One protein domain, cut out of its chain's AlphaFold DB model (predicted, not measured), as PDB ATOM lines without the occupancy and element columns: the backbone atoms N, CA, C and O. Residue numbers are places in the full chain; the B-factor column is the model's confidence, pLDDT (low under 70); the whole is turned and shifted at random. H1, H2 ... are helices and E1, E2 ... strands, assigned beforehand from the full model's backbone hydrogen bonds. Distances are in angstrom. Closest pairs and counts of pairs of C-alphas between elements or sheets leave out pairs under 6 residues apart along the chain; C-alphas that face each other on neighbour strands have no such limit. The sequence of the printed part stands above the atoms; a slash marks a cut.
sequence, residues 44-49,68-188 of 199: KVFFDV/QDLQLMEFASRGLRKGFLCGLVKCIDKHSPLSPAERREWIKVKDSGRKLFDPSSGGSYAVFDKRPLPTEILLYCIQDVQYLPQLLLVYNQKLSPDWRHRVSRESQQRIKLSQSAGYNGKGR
ATOM      1  N   LYS A  44     -14.597  32.989  47.186       97.56
ATOM      2  CA  LYS A  44     -15.831  32.404  46.652       97.56
ATOM      3  C   LYS A  44     -15.751  30.891  46.726       97.56
ATOM      4  O   LYS A  44     -14.783  30.289  46.271       97.56
ATOM      5  N   VAL A  45     -16.783  30.282  47.282       97.19
ATOM      6  CA  VAL A  45     -16.868  28.832  47.429       97.19
ATOM      7  C   VAL A  45     -17.717  28.297  46.288       97.19
ATOM      8  O   VAL A  45     -18.882  28.663  46.167       97.19
ATOM      9  N   PHE A  46     -17.129  27.442  45.462       97.94
ATOM     10  CA  PHE A  46     -17.818  26.748  44.377       97.94
ATOM     11  C   PHE A  46     -17.685  25.243  44.577       97.94
ATOM     12  O   PHE A  46     -16.708  24.768  45.155       97.94
ATOM     13  N   PHE A  47     -18.648  24.478  44.074       97.25
ATOM     14  CA  PHE A  47     -18.482  23.042  43.907       97.25
ATOM     15  C   PHE A  47     -18.290  22.762  42.422       97.25
ATOM     16  O   PHE A  47     -19.259  22.837  41.680       97.25
ATOM     17  N   ASP A  48     -17.065  22.423  42.006       97.12
ATOM     18  CA  ASP A  48     -16.718  22.221  40.594       97.12
ATOM     19  C   ASP A  48     -16.890  23.487  39.731       97.12
ATOM     20  O   ASP A  48     -17.813  23.617  38.933       97.12
ATOM     21  N   VAL A  49     -15.953  24.430  39.867       97.81
ATOM     22  CA  VAL A  49     -16.090  25.792  39.312       97.81
ATOM     23  C   VAL A  49     -16.037  25.887  37.780       97.81
ATOM     24  O   VAL A  49     -16.267  26.951  37.212       97.81
ATOM     25  N   GLN A  68     -12.338  28.891  46.110       96.62
ATOM     26  CA  GLN A  68     -12.110  27.600  46.751       96.62
ATOM     27  C   GLN A  68     -13.073  26.566  46.156       96.62
ATOM     28  O   GLN A  68     -14.285  26.643  46.364       96.62
ATOM     29  N   ASP A  69     -12.528  25.610  45.400       97.94
ATOM     30  CA  ASP A  69     -13.307  24.543  44.772       97.94
ATOM     31  C   ASP A  69     -13.463  23.345  45.726       97.94
ATOM     32  O   ASP A  69     -12.526  22.576  45.971       97.94
ATOM     33  N   LEU A  70     -14.673  23.165  46.257       97.62
ATOM     34  CA  LEU A  70     -14.993  22.115  47.223       97.62
ATOM     35  C   LEU A  70     -14.863  20.702  46.660       97.62
ATOM     36  O   LEU A  70     -14.614  19.776  47.429       97.62
ATOM     37  N   GLN A  71     -14.993  20.510  45.348       97.38
ATOM     38  CA  GLN A  71     -14.797  19.197  44.740       97.38
ATOM     39  C   GLN A  71     -13.320  18.779  44.826       97.38
ATOM     40  O   GLN A  71     -13.005  17.621  45.110       97.38
ATOM     41  N   LEU A  72     -12.408  19.735  44.632       97.25
ATOM     42  CA  LEU A  72     -10.974  19.521  44.812       97.25
ATOM     43  C   LEU A  72     -10.605  19.360  46.285       97.25
ATOM     44  O   LEU A  72      -9.809  18.482  46.618       97.25
ATOM     45  N   MET A  73     -11.192  20.173  47.170       96.88
ATOM     46  CA  MET A  73     -10.986  20.042  48.615       96.88
ATOM     47  C   MET A  73     -11.449  18.679  49.123       96.88
ATOM     48  O   MET A  73     -10.732  18.038  49.891       96.88
ATOM     49  N   GLU A  74     -12.603  18.195  48.663       96.12
ATOM     50  CA  GLU A  74     -13.092  16.868  49.019       96.12
ATOM     51  C   GLU A  74     -12.079  15.801  48.610       96.12
ATOM     52  O   GLU A  74     -11.658  15.021  49.462       96.12
ATOM     53  N   PHE A  75     -11.611  15.815  47.360       95.50
ATOM     54  CA  PHE A  75     -10.610  14.866  46.875       95.50
ATOM     55  C   PHE A  75      -9.291  14.942  47.663       95.50
ATOM     56  O   PHE A  75      -8.701  13.915  48.021       95.50
ATOM     57  N   ALA A  76      -8.823  16.154  47.960       94.50
ATOM     58  CA  ALA A  76      -7.621  16.390  48.752       94.50
ATOM     59  C   ALA A  76      -7.762  15.837  50.178       94.50
ATOM     60  O   ALA A  76      -6.815  15.244  50.687       94.50
ATOM     61  N   SER A  77      -8.956  15.943  50.773       93.44
ATOM     62  CA  SER A  77      -9.261  15.481  52.134       93.44
ATOM     63  C   SER A  77      -9.358  13.957  52.293       93.44
ATOM     64  O   SER A  77      -9.447  13.459  53.416       93.44
ATOM     65  N   ARG A  78      -9.366  13.200  51.186       91.25
ATOM     66  CA  ARG A  78      -9.390  11.730  51.210       91.25
ATOM     67  C   ARG A  78      -8.026  11.159  51.607       91.25
ATOM     68  O   ARG A  78      -6.988  11.741  51.298       91.25
ATOM     69  N   GLY A  79      -8.046   9.965  52.207       81.44
ATOM     70  CA  GLY A  79      -6.849   9.160  52.476       81.44
ATOM     71  C   GLY A  79      -6.203   8.557  51.215       81.44
ATOM     72  O   GLY A  79      -6.411   9.030  50.101       81.44
ATOM     73  N   LEU A  80      -5.432   7.479  51.397       70.19
ATOM     74  CA  LEU A  80      -4.487   6.942  50.402       70.19
ATOM     75  C   LEU A  80      -5.106   6.385  49.105       70.19
ATOM     76  O   LEU A  80      -4.428   6.336  48.088       70.19
ATOM     77  N   ARG A  81      -6.378   5.965  49.099       65.00
ATOM     78  CA  ARG A  81      -7.040   5.452  47.884       65.00
ATOM     79  C   ARG A  81      -7.941   6.519  47.278       65.00
ATOM     80  O   ARG A  81      -9.048   6.752  47.771       65.00
ATOM     81  N   LYS A  82      -7.481   7.148  46.196       78.75
ATOM     82  CA  LYS A  82      -8.224   8.194  45.485       78.75
ATOM     83  C   LYS A  82      -8.628   7.710  44.087       78.75
ATOM     84  O   LYS A  82      -7.805   7.216  43.336       78.75
ATOM     85  N   GLY A  83      -9.924   7.800  43.779       87.25
ATOM     86  CA  GLY A  83     -10.499   7.444  42.474       87.25
ATOM     87  C   GLY A  83     -10.979   8.681  41.716       87.25
ATOM     88  O   GLY A  83     -10.301   9.693  41.681       87.25
ATOM     89  N   PHE A  84     -12.188   8.647  41.163       92.38
ATOM     90  CA  PHE A  84     -12.792   9.820  40.520       92.38
ATOM     91  C   PHE A  84     -13.188  10.918  41.525       92.38
ATOM     92  O   PHE A  84     -13.376  10.668  42.727       92.38
ATOM     93  N   LEU A  85     -13.352  12.143  41.028       93.38
ATOM     94  CA  LEU A  85     -13.940  13.263  41.763       93.38
ATOM     95  C   LEU A  85     -15.384  12.930  42.181       93.38
ATOM     96  O   LEU A  85     -16.113  12.249  41.458       93.38
ATOM     97  N   CYS A  86     -15.795  13.362  43.376       93.06
ATOM     98  CA  CYS A  86     -17.164  13.147  43.852       93.06
ATOM     99  C   CYS A  86     -18.095  14.247  43.325       93.06
ATOM    100  O   CYS A  86     -17.711  15.408  43.234       93.06
ATOM    101  N   GLY A  87     -19.343  13.886  43.029       92.62
ATOM    102  CA  GLY A  87     -20.412  14.867  42.832       92.62
ATOM    103  C   GLY A  87     -20.949  15.393  44.165       92.62
ATOM    104  O   GLY A  87     -20.856  14.708  45.187       92.62
ATOM    105  N   LEU A  88     -21.577  16.573  44.136       92.50
ATOM    106  CA  LEU A  88     -22.080  17.278  45.322       92.50
ATOM    107  C   LEU A  88     -22.999  16.409  46.194       92.50
ATOM    108  O   LEU A  88     -22.851  16.389  47.412       92.50
ATOM    109  N   VAL A  89     -23.892  15.627  45.570       90.50
ATOM    110  CA  VAL A  89     -24.789  14.688  46.271       90.50
ATOM    111  C   VAL A  89     -24.010  13.744  47.179       90.50
ATOM    112  O   VAL A  89     -24.353  13.604  48.345       90.50
ATOM    113  N   LYS A  90     -22.921  13.151  46.682       91.44
ATOM    114  CA  LYS A  90     -22.094  12.209  47.445       91.44
ATOM    115  C   LYS A  90     -21.290  12.901  48.550       91.44
ATOM    116  O   LYS A  90     -21.022  12.294  49.583       91.44
ATOM    117  N   CYS A  91     -20.902  14.156  48.342       92.88
ATOM    118  CA  CYS A  91     -20.209  14.950  49.355       92.88
ATOM    119  C   CYS A  91     -21.140  15.291  50.524       92.88
ATOM    120  O   CYS A  91     -20.789  15.046  51.678       92.88
ATOM    121  N   ILE A  92     -22.351  15.768  50.227       90.31
ATOM    122  CA  ILE A  92     -23.393  16.037  51.227       90.31
ATOM    123  C   ILE A  92     -23.820  14.736  51.914       90.31
ATOM    124  O   ILE A  92     -23.984  14.714  53.135       90.31
ATOM    125  N   ASP A  93     -23.935  13.638  51.158       88.31
ATOM    126  CA  ASP A  93     -24.231  12.299  51.679       88.31
ATOM    127  C   ASP A  93     -23.291  11.901  52.827       88.31
ATOM    128  O   ASP A  93     -23.723  11.502  53.903       88.31
ATOM    129  N   LYS A  94     -21.988  12.098  52.620       87.56
ATOM    130  CA  LYS A  94     -20.954  11.618  53.541       87.56
ATOM    131  C   LYS A  94     -20.557  12.590  54.644       87.56
ATOM    132  O   LYS A  94     -19.988  12.156  55.644       87.56
ATOM    133  N   HIS A  95     -20.722  13.892  54.423       87.69
ATOM    134  CA  HIS A  95     -20.030  14.906  55.228       87.69
ATOM    135  C   HIS A  95     -20.929  16.037  55.733       87.69
ATOM    136  O   HIS A  95     -20.452  16.868  56.499       87.69
ATOM    137  N   SER A  96     -22.207  16.067  55.347       82.31
ATOM    138  CA  SER A  96     -23.182  17.002  55.918       82.31
ATOM    139  C   SER A  96     -23.781  16.443  57.219       82.31
ATOM    140  O   SER A  96     -24.027  15.231  57.270       82.31
ATOM    141  N   PRO A  97     -24.076  17.282  58.236       81.12
ATOM    142  CA  PRO A  97     -24.663  16.861  59.517       81.12
ATOM    143  C   PRO A  97     -26.130  16.395  59.432       81.12
ATOM    144  O   PRO A  97     -26.776  16.229  60.460       81.12
ATOM    145  N   LEU A  98     -26.665  16.174  58.227       85.06
ATOM    146  CA  LEU A  98     -28.051  15.759  58.031       85.06
ATOM    147  C   LEU A  98     -28.335  14.403  58.674       85.06
ATOM    148  O   LEU A  98     -27.668  13.399  58.383       85.06
ATOM    149  N   SER A  99     -29.405  14.364  59.463       88.00
ATOM    150  CA  SER A  99     -30.028  13.122  59.895       88.00
ATOM    151  C   SER A  99     -30.507  12.307  58.683       88.00
ATOM    152  O   SER A  99     -30.740  12.849  57.595       88.00
ATOM    153  N   PRO A 100     -30.728  10.989  58.836       87.44
ATOM    154  CA  PRO A 100     -31.250  10.164  57.751       87.44
ATOM    155  C   PRO A 100     -32.583  10.665  57.170       87.44
ATOM    156  O   PRO A 100     -32.838  10.471  55.984       87.44
ATOM    157  N   ALA A 101     -33.438  11.293  57.983       89.44
ATOM    158  CA  ALA A 101     -34.715  11.839  57.530       89.44
ATOM    159  C   ALA A 101     -34.531  13.112  56.692       89.44
ATOM    160  O   ALA A 101     -35.039  13.174  55.574       89.44
ATOM    161  N   GLU A 102     -33.744  14.072  57.182       89.56
ATOM    162  CA  GLU A 102     -33.431  15.309  56.450       89.56
ATOM    163  C   GLU A 102     -32.718  15.008  55.134       89.56
ATOM    164  O   GLU A 102     -33.016  15.606  54.105       89.56
ATOM    165  N   ARG A 103     -31.827  14.013  55.135       87.94
ATOM    166  CA  ARG A 103     -31.138  13.547  53.933       87.94
ATOM    167  C   ARG A 103     -32.099  13.008  52.879       87.94
ATOM    168  O   ARG A 103     -31.941  13.328  51.702       87.94
ATOM    169  N   ARG A 104     -33.083  12.192  53.274       89.44
ATOM    170  CA  ARG A 104     -34.098  11.678  52.339       89.44
ATOM    171  C   ARG A 104     -34.911  12.812  51.728       89.44
ATOM    172  O   ARG A 104     -35.128  12.801  50.520       89.44
ATOM    173  N   GLU A 105     -35.310  13.787  52.539       89.94
ATOM    174  CA  GLU A 105     -36.072  14.935  52.049       89.94
ATOM    175  C   GLU A 105     -35.229  15.815  51.118       89.94
ATOM    176  O   GLU A 105     -35.673  16.173  50.028       89.94
ATOM    177  N   TRP A 106     -33.970  16.068  51.477       90.88
ATOM    178  CA  TRP A 106     -33.034  16.802  50.631       90.88
ATOM    179  C   TRP A 106     -32.848  16.133  49.262       90.88
ATOM    180  O   TRP A 106     -33.001  16.783  48.229       90.88
ATOM    181  N   ILE A 107     -32.600  14.816  49.232       91.31
ATOM    182  CA  ILE A 107     -32.470  14.057  47.978       91.31
ATOM    183  C   ILE A 107     -33.756  14.151  47.155       91.31
ATOM    184  O   ILE A 107     -33.683  14.337  45.944       91.31
ATOM    185  N   LYS A 108     -34.926  14.036  47.791       92.81
ATOM    186  CA  LYS A 108     -36.224  14.079  47.110       92.81
ATOM    187  C   LYS A 108     -36.472  15.426  46.431       92.81
ATOM    188  O   LYS A 108     -36.868  15.449  45.264       92.81
ATOM    189  N   VAL A 109     -36.222  16.537  47.121       91.44
ATOM    190  CA  VAL A 109     -36.373  17.888  46.552       91.44
ATOM    191  C   VAL A 109     -35.394  18.090  45.395       91.44
ATOM    192  O   VAL A 109     -35.807  18.487  44.303       91.44
ATOM    193  N   LYS A 110     -34.124  17.714  45.581       90.62
ATOM    194  CA  LYS A 110     -33.102  17.796  44.533       90.62
ATOM    195  C   LYS A 110     -33.447  16.956  43.306       90.62
ATOM    196  O   LYS A 110     -33.248  17.394  42.176       90.62
ATOM    197  N   ASP A 111     -33.969  15.753  43.513       93.44
ATOM    198  CA  ASP A 111     -34.411  14.858  42.445       93.44
ATOM    199  C   ASP A 111     -35.599  15.429  41.669       93.44
ATOM    200  O   ASP A 111     -35.607  15.394  40.438       93.44
ATOM    201  N   SER A 112     -36.558  16.016  42.387       93.19
ATOM    202  CA  SER A 112     -37.745  16.643  41.806       93.19
ATOM    203  C   SER A 112     -37.361  17.813  40.903       93.19
ATOM    204  O   SER A 112     -37.786  17.857  39.753       93.19
ATOM    205  N   GLY A 113     -36.482  18.707  41.369       93.62
ATOM    206  CA  GLY A 113     -35.959  19.797  40.542       93.62
ATOM    207  C   GLY A 113     -35.126  19.304  39.355       93.62
ATOM    208  O   GLY A 113     -35.325  19.773  38.235       93.62
ATOM    209  N   ARG A 114     -34.254  18.302  39.557       94.56
ATOM    210  CA  ARG A 114     -33.430  17.724  38.479       94.56
ATOM    211  C   ARG A 114     -34.280  17.188  37.332       94.56
ATOM    212  O   ARG A 114     -34.008  17.507  36.178       94.56
ATOM    213  N   LYS A 115     -35.330  16.421  37.639       95.88
ATOM    214  CA  LYS A 115     -36.234  15.841  36.632       95.88
ATOM    215  C   LYS A 115     -36.912  16.890  35.754       95.88
ATOM    216  O   LYS A 115     -37.218  16.597  34.605       95.88
ATOM    217  N   LEU A 116     -37.126  18.102  36.265       96.00
ATOM    218  CA  LEU A 116     -37.759  19.175  35.502       96.00
ATOM    219  C   LEU A 116     -36.847  19.761  34.417       96.00
ATOM    220  O   LEU A 116     -37.356  20.184  33.379       96.00
ATOM    221  N   PHE A 117     -35.525  19.794  34.627       94.50
ATOM    222  CA  PHE A 117     -34.597  20.393  33.661       94.50
ATOM    223  C   PHE A 117     -33.758  19.386  32.871       94.50
ATOM    224  O   PHE A 117     -33.291  19.728  31.789       94.50
ATOM    225  N   ASP A 118     -33.547  18.177  33.391       94.62
ATOM    226  CA  ASP A 118     -32.692  17.156  32.782       94.62
ATOM    227  C   ASP A 118     -33.406  16.449  31.612       94.62
ATOM    228  O   ASP A 118     -34.357  15.693  31.851       94.62
ATOM    229  N   PRO A 119     -32.943  16.617  30.355       94.81
ATOM    230  CA  PRO A 119     -33.567  15.976  29.197       94.81
ATOM    231  C   PRO A 119     -33.574  14.448  29.265       94.81
ATOM    232  O   PRO A 119     -34.497  13.819  28.754       94.81
ATOM    233  N   SER A 120     -32.590  13.834  29.932       94.12
ATOM    234  CA  SER A 120     -32.550  12.374  30.097       94.12
ATOM    235  C   SER A 120     -33.652  11.848  31.022       94.12
ATOM    236  O   SER A 120     -34.003  10.672  30.963       94.12
ATOM    237  N   SER A 121     -34.234  12.734  31.835       93.75
ATOM    238  CA  SER A 121     -35.358  12.457  32.731       93.75
ATOM    239  C   SER A 121     -36.703  12.959  32.177       93.75
ATOM    240  O   SER A 121     -37.691  12.971  32.907       93.75
ATOM    241  N   GLY A 122     -36.758  13.388  30.907       94.75
ATOM    242  CA  GLY A 122     -37.953  13.972  30.281       94.75
ATOM    243  C   GLY A 122     -38.161  15.466  30.568       94.75
ATOM    244  O   GLY A 122     -39.196  16.022  30.203       94.75
ATOM    245  N   GLY A 123     -37.193  16.115  31.218       96.12
ATOM    246  CA  GLY A 123     -37.191  17.547  31.491       96.12
ATOM    247  C   GLY A 123     -36.686  18.390  30.321       96.12
ATOM    248  O   GLY A 123     -36.382  17.900  29.233       96.12
ATOM    249  N   SER A 124     -36.574  19.697  30.547       96.62
ATOM    250  CA  SER A 124     -35.987  20.622  29.577       96.62
ATOM    251  C   SER A 124     -35.330  21.805  30.269       96.62
ATOM    252  O   SER A 124     -35.931  22.430  31.144       96.62
ATOM    253  N   TYR A 125     -34.138  22.190  29.807       94.06
ATOM    254  CA  TYR A 125     -33.439  23.383  30.291       94.06
ATOM    255  C   TYR A 125     -34.271  24.669  30.152       94.06
ATOM    256  O   TYR A 125     -34.074  25.598  30.930       94.06
ATOM    257  N   ALA A 126     -35.265  24.699  29.253       96.00
ATOM    258  CA  ALA A 126     -36.206  25.813  29.112       96.00
ATOM    259  C   ALA A 126     -37.020  26.098  30.392       96.00
ATOM    260  O   ALA A 126     -37.604  27.171  30.532       96.00
ATOM    261  N   VAL A 127     -37.065  25.169  31.357       96.19
ATOM    262  CA  VAL A 127     -37.685  25.428  32.664       96.19
ATOM    263  C   VAL A 127     -37.003  26.582  33.413       96.19
ATOM    264  O   VAL A 127     -37.688  27.323  34.117       96.19
ATOM    265  N   PHE A 128     -35.697  26.802  33.203       94.69
ATOM    266  CA  PHE A 128     -34.955  27.929  33.781       94.69
ATOM    267  C   PHE A 128     -35.324  29.286  33.161       94.69
ATOM    268  O   PHE A 128     -35.052  30.324  33.770       94.69
ATOM    269  N   ASP A 129     -35.995  29.302  32.004       95.19
ATOM    270  CA  ASP A 129     -36.467  30.524  31.338       95.19
ATOM    271  C   ASP A 129     -37.872  30.957  31.794       95.19
ATOM    272  O   ASP A 129     -38.275  32.095  31.550       95.19
ATOM    273  N   LYS A 130     -38.628  30.085  32.478       95.75
ATOM    274  CA  LYS A 130     -40.005  30.375  32.916       95.75
ATOM    275  C   LYS A 130     -40.043  31.421  34.027       95.75
ATOM    276  O   LYS A 130     -39.248  31.353  34.964       95.75
ATOM    277  N   ARG A 131     -40.988  32.364  33.963       95.88
ATOM    278  CA  ARG A 131     -41.221  33.364  35.017       95.88
ATOM    279  C   ARG A 131     -42.709  33.409  35.421       95.88
ATOM    280  O   ARG A 131     -43.541  33.468  34.518       95.88
ATOM    281  N   PRO A 132     -43.046  33.386  36.733       94.38
ATOM    282  CA  PRO A 132     -42.131  33.207  37.872       94.38
ATOM    283  C   PRO A 132     -41.392  31.861  37.805       94.38
ATOM    284  O   PRO A 132     -41.865  30.917  37.172       94.38
ATOM    285  N   LEU A 133     -40.184  31.805  38.378       95.25
ATOM    286  CA  LEU A 133     -39.389  30.577  38.366       95.25
ATOM    287  C   LEU A 133     -40.141  29.498  39.166       95.25
ATOM    288  O   LEU A 133     -40.563  29.799  40.285       95.25
ATOM    289  N   PRO A 134     -40.312  28.270  38.640       95.75
ATOM    290  CA  PRO A 134     -40.987  27.208  39.379       95.75
ATOM    291  C   PRO A 134     -40.325  26.959  40.737       95.75
ATOM    292  O   PRO A 134     -39.095  26.906  40.833       95.75
ATOM    293  N   THR A 135     -41.138  26.797  41.780       95.31
ATOM    294  CA  THR A 135     -40.672  26.661  43.168       95.31
ATOM    295  C   THR A 135     -39.695  25.499  43.334       95.31
ATOM    296  O   THR A 135     -38.707  25.613  44.050       95.31
ATOM    297  N   GLU A 136     -39.909  24.394  42.629       95.19
ATOM    298  CA  GLU A 136     -39.054  23.209  42.652       95.19
ATOM    299  C   GLU A 136     -37.659  23.495  42.083       95.19
ATOM    300  O   GLU A 136     -36.664  22.993  42.607       95.19
ATOM    301  N   ILE A 137     -37.570  24.336  41.047       95.88
ATOM    302  CA  ILE A 137     -36.289  24.782  40.485       95.88
ATOM    303  C   ILE A 137     -35.599  25.751  41.445       95.88
ATOM    304  O   ILE A 137     -34.394  25.647  41.661       95.88
ATOM    305  N   LEU A 138     -36.352  26.661  42.067       94.50
ATOM    306  CA  LEU A 138     -35.811  27.572  43.073       94.50
ATOM    307  C   LEU A 138     -35.212  26.805  44.264       94.50
ATOM    308  O   LEU A 138     -34.083  27.078  44.671       94.50
ATOM    309  N   LEU A 139     -35.944  25.818  44.789       93.81
ATOM    310  CA  LEU A 139     -35.490  24.956  45.881       93.81
ATOM    311  C   LEU A 139     -34.276  24.114  45.478       93.81
ATOM    312  O   LEU A 139     -33.342  23.988  46.267       93.81
ATOM    313  N   TYR A 140     -34.250  23.594  44.248       93.69
ATOM    314  CA  TYR A 140     -33.075  22.921  43.692       93.69
ATOM    315  C   TYR A 140     -31.835  23.831  43.712       93.69
ATOM    316  O   TYR A 140     -30.793  23.427  44.227       93.69
ATOM    317  N   CYS A 141     -31.955  25.078  43.236       93.31
ATOM    318  CA  CYS A 141     -30.853  26.046  43.234       93.31
ATOM    319  C   CYS A 141     -30.357  26.365  44.653       93.31
ATOM    320  O   CYS A 141     -29.152  26.453  44.881       93.31
ATOM    321  N   ILE A 142     -31.269  26.512  45.620       93.06
ATOM    322  CA  ILE A 142     -30.911  26.728  47.029       93.06
ATOM    323  C   ILE A 142     -30.138  25.519  47.572       93.06
ATOM    324  O   ILE A 142     -29.083  25.678  48.183       93.06
ATOM    325  N   GLN A 143     -30.611  24.300  47.304       91.44
ATOM    326  CA  GLN A 143     -29.972  23.069  47.774       91.44
ATOM    327  C   GLN A 143     -28.588  22.801  47.168       91.44
ATOM    328  O   GLN A 143     -27.808  22.058  47.769       91.44
ATOM    329  N   ASP A 144     -28.269  23.386  46.011       90.81
ATOM    330  CA  ASP A 144     -26.930  23.320  45.412       90.81
ATOM    331  C   ASP A 144     -25.890  24.160  46.173       90.81
ATOM    332  O   ASP A 144     -24.700  23.854  46.101       90.81
ATOM    333  N   VAL A 145     -26.320  25.147  46.972       92.31
ATOM    334  CA  VAL A 145     -25.415  26.017  47.747       92.31
ATOM    335  C   VAL A 145     -25.555  25.886  49.267       92.31
ATOM    336  O   VAL A 145     -24.609  26.190  49.992       92.31
ATOM    337  N   GLN A 146     -26.693  25.383  49.756       91.81
ATOM    338  CA  GLN A 146     -27.062  25.352  51.178       91.81
ATOM    339  C   GLN A 146     -26.020  24.711  52.095       91.81
ATOM    340  O   GLN A 146     -25.789  25.210  53.189       91.81
ATOM    341  N   TYR A 147     -25.381  23.627  51.655       91.75
ATOM    342  CA  TYR A 147     -24.436  22.872  52.488       91.75
ATOM    343  C   TYR A 147     -22.964  23.151  52.166       91.75
ATOM    344  O   TYR A 147     -22.076  22.519  52.744       91.75
ATOM    345  N   LEU A 148     -22.672  24.064  51.233       94.12
ATOM    346  CA  LEU A 148     -21.290  24.385  50.872       94.12
ATOM    347  C   LEU A 148     -20.494  24.988  52.044       94.12
ATOM    348  O   LEU A 148     -19.353  24.558  52.229       94.12
ATOM    349  N   PRO A 149     -21.043  25.898  52.881       92.38
ATOM    350  CA  PRO A 149     -20.317  26.421  54.042       92.38
ATOM    351  C   PRO A 149     -19.890  25.325  55.031       92.38
ATOM    352  O   PRO A 149     -18.755  25.308  55.503       92.38
ATOM    353  N   GLN A 150     -20.762  24.359  55.309       91.44
ATOM    354  CA  GLN A 150     -20.486  23.262  56.235       91.44
ATOM    355  C   GLN A 150     -19.449  22.296  55.646       91.44
ATOM    356  O   GLN A 150     -18.503  21.910  56.334       91.44
ATOM    357  N   LEU A 151     -19.569  21.954  54.357       94.12
ATOM    358  CA  LEU A 151     -18.555  21.158  53.657       94.12
ATOM    359  C   LEU A 151     -17.188  21.854  53.668       94.12
ATOM    360  O   LEU A 151     -16.169  21.198  53.893       94.12
ATOM    361  N   LEU A 152     -17.164  23.178  53.493       95.00
ATOM    362  CA  LEU A 152     -15.940  23.963  53.562       95.00
ATOM    363  C   LEU A 152     -15.249  23.813  54.919       95.00
ATOM    364  O   LEU A 152     -14.044  23.558  54.958       95.00
ATOM    365  N   LEU A 153     -15.994  23.942  56.020       93.69
ATOM    366  CA  LEU A 153     -15.459  23.768  57.373       93.69
ATOM    367  C   LEU A 153     -14.871  22.363  57.560       93.69
ATOM    368  O   LEU A 153     -13.730  22.230  58.010       93.69
ATOM    369  N   VAL A 154     -15.606  21.324  57.150       93.62
ATOM    370  CA  VAL A 154     -15.170  19.923  57.264       93.62
ATOM    371  C   VAL A 154     -13.885  19.666  56.483       93.62
ATOM    372  O   VAL A 154     -12.968  19.023  56.995       93.62
ATOM    373  N   TYR A 155     -13.791  20.139  55.241       95.44
ATOM    374  CA  TYR A 155     -12.596  19.905  54.436       95.44
ATOM    375  C   TYR A 155     -11.421  20.748  54.923       95.44
ATOM    376  O   TYR A 155     -10.318  20.221  55.050       95.44
ATOM    377  N   ASN A 156     -11.637  22.011  55.295       94.19
ATOM    378  CA  ASN A 156     -10.566  22.860  55.816       94.19
ATOM    379  C   ASN A 156      -9.875  22.267  57.045       94.19
ATOM    380  O   ASN A 156      -8.664  22.430  57.170       94.19
ATOM    381  N   GLN A 157     -10.593  21.552  57.911       94.62
ATOM    382  CA  GLN A 157      -9.999  20.872  59.068       94.62
ATOM    383  C   GLN A 157      -9.100  19.684  58.685       94.62
ATOM    384  O   GLN A 157      -8.207  19.324  59.445       94.62
ATOM    385  N   LYS A 158      -9.312  19.080  57.511       94.44
ATOM    386  CA  LYS A 158      -8.604  17.870  57.060       94.44
ATOM    387  C   LYS A 158      -7.395  18.152  56.173       94.44
ATOM    388  O   LYS A 158      -6.517  17.304  56.055       94.44
ATOM    389  N   LEU A 159      -7.360  19.301  55.500       94.81
ATOM    390  CA  LEU A 159      -6.292  19.615  54.552       94.81
ATOM    391  C   LEU A 159      -5.016  20.064  55.281       94.81
ATOM    392  O   LEU A 159      -5.048  20.965  56.118       94.81
ATOM    393  N   SER A 160      -3.870  19.498  54.898       94.94
ATOM    394  CA  SER A 160      -2.560  20.052  55.260       94.94
ATOM    395  C   SER A 160      -2.303  21.374  54.516       94.94
ATOM    396  O   SER A 160      -2.941  21.629  53.487       94.94
ATOM    397  N   PRO A 161      -1.368  22.228  54.979       95.50
ATOM    398  CA  PRO A 161      -0.968  23.435  54.250       95.50
ATOM    399  C   PRO A 161      -0.604  23.165  52.781       95.50
ATOM    400  O   PRO A 161      -1.086  23.870  51.895       95.50
ATOM    401  N   ASP A 162       0.132  22.084  52.512       95.06
ATOM    402  CA  ASP A 162       0.508  21.684  51.152       95.06
ATOM    403  C   ASP A 162      -0.710  21.369  50.282       95.06
ATOM    404  O   ASP A 162      -0.796  21.813  49.136       95.06
ATOM    405  N   TRP A 163      -1.689  20.635  50.822       95.31
ATOM    406  CA  TRP A 163      -2.926  20.344  50.098       95.31
ATOM    407  C   TRP A 163      -3.762  21.598  49.861       95.31
ATOM    408  O   TRP A 163      -4.325  21.736  48.777       95.31
ATOM    409  N   ARG A 164      -3.806  22.541  50.812       95.75
ATOM    410  CA  ARG A 164      -4.475  23.837  50.600       95.75
ATOM    411  C   ARG A 164      -3.833  24.606  49.446       95.75
ATOM    412  O   ARG A 164      -4.550  25.116  48.590       95.75
ATOM    413  N   HIS A 165      -2.500  24.633  49.378       95.50
ATOM    414  CA  HIS A 165      -1.785  25.280  48.280       95.50
ATOM    415  C   HIS A 165      -2.056  24.593  46.932       95.50
ATOM    416  O   HIS A 165      -2.390  25.264  45.956       95.50
ATOM    417  N   ARG A 166      -1.994  23.255  46.880       95.94
ATOM    418  CA  ARG A 166      -2.305  22.478  45.667       95.94
ATOM    419  C   ARG A 166      -3.732  22.726  45.186       95.94
ATOM    420  O   ARG A 166      -3.926  22.990  44.005       95.94
ATOM    421  N   VAL A 167      -4.716  22.684  46.087       96.81
ATOM    422  CA  VAL A 167      -6.124  22.953  45.756       96.81
ATOM    423  C   VAL A 167      -6.312  24.375  45.248       96.81
ATOM    424  O   VAL A 167      -7.018  24.567  44.262       96.81
ATOM    425  N   SER A 168      -5.679  25.366  45.879       96.38
ATOM    426  CA  SER A 168      -5.747  26.756  45.423       96.38
ATOM    427  C   SER A 168      -5.173  26.910  44.011       96.38
ATOM    428  O   SER A 168      -5.847  27.452  43.135       96.38
ATOM    429  N   ARG A 169      -3.982  26.353  43.757       96.69
ATOM    430  CA  ARG A 169      -3.346  26.358  42.432       96.69
ATOM    431  C   ARG A 169      -4.227  25.699  41.375       96.69
ATOM    432  O   ARG A 169      -4.414  26.254  40.299       96.69
ATOM    433  N   GLU A 170      -4.788  24.537  41.688       97.50
ATOM    434  CA  GLU A 170      -5.651  23.816  40.757       97.50
ATOM    435  C   GLU A 170      -6.995  24.527  40.536       97.50
ATOM    436  O   GLU A 170      -7.494  24.554  39.416       97.50
ATOM    437  N   SER A 171      -7.566  25.168  41.560       97.56
ATOM    438  CA  SER A 171      -8.784  25.983  41.410       97.56
ATOM    439  C   SER A 171      -8.545  27.127  40.418       97.56
ATOM    440  O   SER A 171      -9.364  27.364  39.532       97.56
ATOM    441  N   GLN A 172      -7.382  27.782  40.504       97.69
ATOM    442  CA  GLN A 172      -6.972  28.824  39.557       97.69
ATOM    443  C   GLN A 172      -6.711  28.274  38.152       97.69
ATOM    444  O   GLN A 172      -7.110  28.877  37.156       97.69
ATOM    445  N   GLN A 173      -6.097  27.095  38.049       97.00
ATOM    446  CA  GLN A 173      -5.884  26.440  36.762       97.00
ATOM    447  C   GLN A 173      -7.213  26.063  36.091       97.00
ATOM    448  O   GLN A 173      -7.372  26.291  34.892       97.00
ATOM    449  N   ARG A 174      -8.190  25.555  36.853       97.38
ATOM    450  CA  ARG A 174      -9.548  25.272  36.367       97.38
ATOM    451  C   ARG A 174     -10.210  26.513  35.783       97.38
ATOM    452  O   ARG A 174     -10.720  26.423  34.674       97.38
ATOM    453  N   ILE A 175     -10.140  27.648  36.483       98.06
ATOM    454  CA  ILE A 175     -10.659  28.942  36.009       98.06
ATOM    455  C   ILE A 175      -9.969  29.367  34.711       98.06
ATOM    456  O   ILE A 175     -10.629  29.706  33.734       98.06
ATOM    457  N   LYS A 176      -8.634  29.332  34.672       97.62
ATOM    458  CA  LYS A 176      -7.877  29.732  33.482       97.62
ATOM    459  C   LYS A 176      -8.236  28.874  32.267       97.62
ATOM    460  O   LYS A 176      -8.392  29.400  31.169       97.62
ATOM    461  N   LEU A 177      -8.355  27.559  32.460       96.69
ATOM    462  CA  LEU A 177      -8.727  26.627  31.398       96.69
ATOM    463  C   LEU A 177     -10.170  26.838  30.942       96.69
ATOM    464  O   LEU A 177     -10.407  26.849  29.735       96.69
ATOM    465  N   SER A 178     -11.108  27.037  31.870       97.62
ATOM    466  CA  SER A 178     -12.520  27.253  31.542       97.62
ATOM    467  C   SER A 178     -12.781  28.551  30.790       97.62
ATOM    468  O   SER A 178     -13.755  28.635  30.067       97.62
ATOM    469  N   GLN A 179     -11.905  29.548  30.913       97.38
ATOM    470  CA  GLN A 179     -12.021  30.824  30.196       97.38
ATOM    471  C   GLN A 179     -11.279  30.835  28.847       97.38
ATOM    472  O   GLN A 179     -11.177  31.872  28.191       97.38
ATOM    473  N   SER A 180     -10.719  29.697  28.426       96.50
ATOM    474  CA  SER A 180     -10.017  29.571  27.147       96.50
ATOM    475  C   SER A 180     -10.968  29.196  26.006       96.50
ATOM    476  O   SER A 180     -11.941  28.475  26.203       96.50
ATOM    477  N   ALA A 181     -10.644  29.609  24.777       92.44
ATOM    478  CA  ALA A 181     -11.481  29.348  23.599       92.44
ATOM    479  C   ALA A 181     -11.692  27.850  23.280       92.44
ATOM    480  O   ALA A 181     -12.633  27.501  22.575       92.44
ATOM    481  N   GLY A 182     -10.812  26.969  23.769       91.94
ATOM    482  CA  GLY A 182     -10.869  25.521  23.539       91.94
ATOM    483  C   GLY A 182     -11.493  24.723  24.686       91.94
ATOM    484  O   GLY A 182     -11.360  23.497  24.705       91.94
ATOM    485  N   TYR A 183     -12.106  25.382  25.673       95.44
ATOM    486  CA  TYR A 183     -12.681  24.692  26.820       95.44
ATOM    487  C   TYR A 183     -13.815  23.743  26.405       95.44
ATOM    488  O   TYR A 183     -14.748  24.116  25.698       95.44
ATOM    489  N   ASN A 184     -13.749  22.500  26.892       93.69
ATOM    490  CA  ASN A 184     -14.839  21.538  26.793       93.69
ATOM    491  C   ASN A 184     -15.285  21.108  28.194       93.69
ATOM    492  O   ASN A 184     -14.638  20.281  28.844       93.69
ATOM    493  N   GLY A 185     -16.432  21.630  28.622       91.75
ATOM    494  CA  GLY A 185     -17.051  21.331  29.912       91.75
ATOM    495  C   GLY A 185     -17.843  20.025  29.997       91.75
ATOM    496  O   GLY A 185     -18.539  19.796  30.988       91.75
ATOM    497  N   LYS A 186     -17.788  19.169  28.966       90.62
ATOM    498  CA  LYS A 186     -18.574  17.930  28.872       90.62
ATOM    499  C   LYS A 186     -17.691  16.723  28.581       90.62
ATOM    500  O   LYS A 186     -16.965  16.700  27.593       90.62
ATOM    501  N   GLY A 187     -17.819  15.671  29.388       91.19
ATOM    502  CA  GLY A 187     -17.162  14.387  29.130       91.19
ATOM    503  C   GLY A 187     -16.607  13.719  30.381       91.19
ATOM    504  O   GLY A 187     -16.677  14.252  31.487       91.19
ATOM    505  N   ARG A 188     -16.036  12.521  30.198       89.75
ATOM    506  CA  ARG A 188     -15.468  11.712  31.294       89.75
ATOM    507  C   ARG A 188     -14.283  12.388  31.984       89.75
ATOM    508  O   ARG A 188     -14.069  12.147  33.169       89.75
TER     509      ARG A 188
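This is residues 44 to 49 and 68 to 188 of the 199 residues of the protein "3'-5' exonuclease" of Colletotrichum graminicola (strain M1.001 / M2 / FGSC 10212) (UniProt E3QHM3). Two long helices, H3 and H7, lie at opposite sides of an open frame, and H5 and H6, following each other nearly end to end, make the bar between them. H3 crosses H5 on one side, with short H4 at its end; on the other side H7 turns off after H6, and H1 sits in the corner between H6 and H7, while H2 packs on H6 and residues 179 to 184 stick out beyond H7. The printed part has 127 residues, with one named strand and then seven named helices, E1 H1 H2 H3 H4 H5 H6 H7, and its class is mostly helix. It is only just compact, close to loose, with a radius of gyration of the C-alphas of 16.3 A and spans of 45 by 43 by 25 A.

H3, residues 100 to 117, is 26.4 A long and runs from C-alpha 100 at (-31.250, 10.164, 57.751). H7, residues 161 to 178, is 25.8 A long and ends with C-alpha 178 at (-12.520, 27.253, 31.542). H5, residues 135 to 145, measures 15.9 A, and H6, residues 148 to 158, measures 15.5 A. The shorter helices are H1, residues 70 to 76, H2, residues 88 to 95, and H4, residues 125 to 129. E1, residues 44 to 46, begins at C-alpha 44, (-15.831, 32.404, 46.652).

H3 touches H5 at a steep tilt of 62 degrees, opposite ways; their closest C-alphas, those of Gly 113 and Ile 137, are 5.0 A apart. With residues 116 to 117 alone H3 touches H4, closest at the C-alphas of Phe 117 and Tyr 125, 4.7 A. H2 is close to H3 but not clearly touching, with the C-alphas of Asp 93 and Arg 103 closest at 7.4 A. H2 touches H6 at a steep tilt of 53 degrees, closest at the C-alphas of His 95 and Leu 151, 6.6 A. H5 and H6 meet only through their link. H1 touches H6 at a shallow tilt of 18 degrees, the same way, closest at the C-alphas of Met 73 and Tyr 155, 6.0 A. H7 touches H1 with residues 163 to 171 alone, at a steep tilt of 47 degrees; the closest C-alphas are those of Leu 72 and Val 167, 6.0 A. H6 and H7 are only just apart, closest at 8.1 A, and H3 and H7 are apart. E1 pairs with no named strand, but its residues 45 to 46 pair with residues 68 to 69, parallel. In H1, H2 and H7 every O i to N i+4 pair is within hydrogen-bond range; the counts are 12 of 14 in H3, 6 of 7 in both H5 and H6, and 0 of 1 in H4, where 2 of 2 O i to N i+3 pairs are within range.

The C-alphas of Leu 80 and Arg 131, the two farthest apart, are 47.8 A apart. Residues 50 to 67 are not printed, and C-alphas 49 and 68 are 8.6 A apart across the cut. The link from H1 to H2, 11 residues, is long. The mean pLDDT of the printed part is 93.1, and residue 81 is under 70.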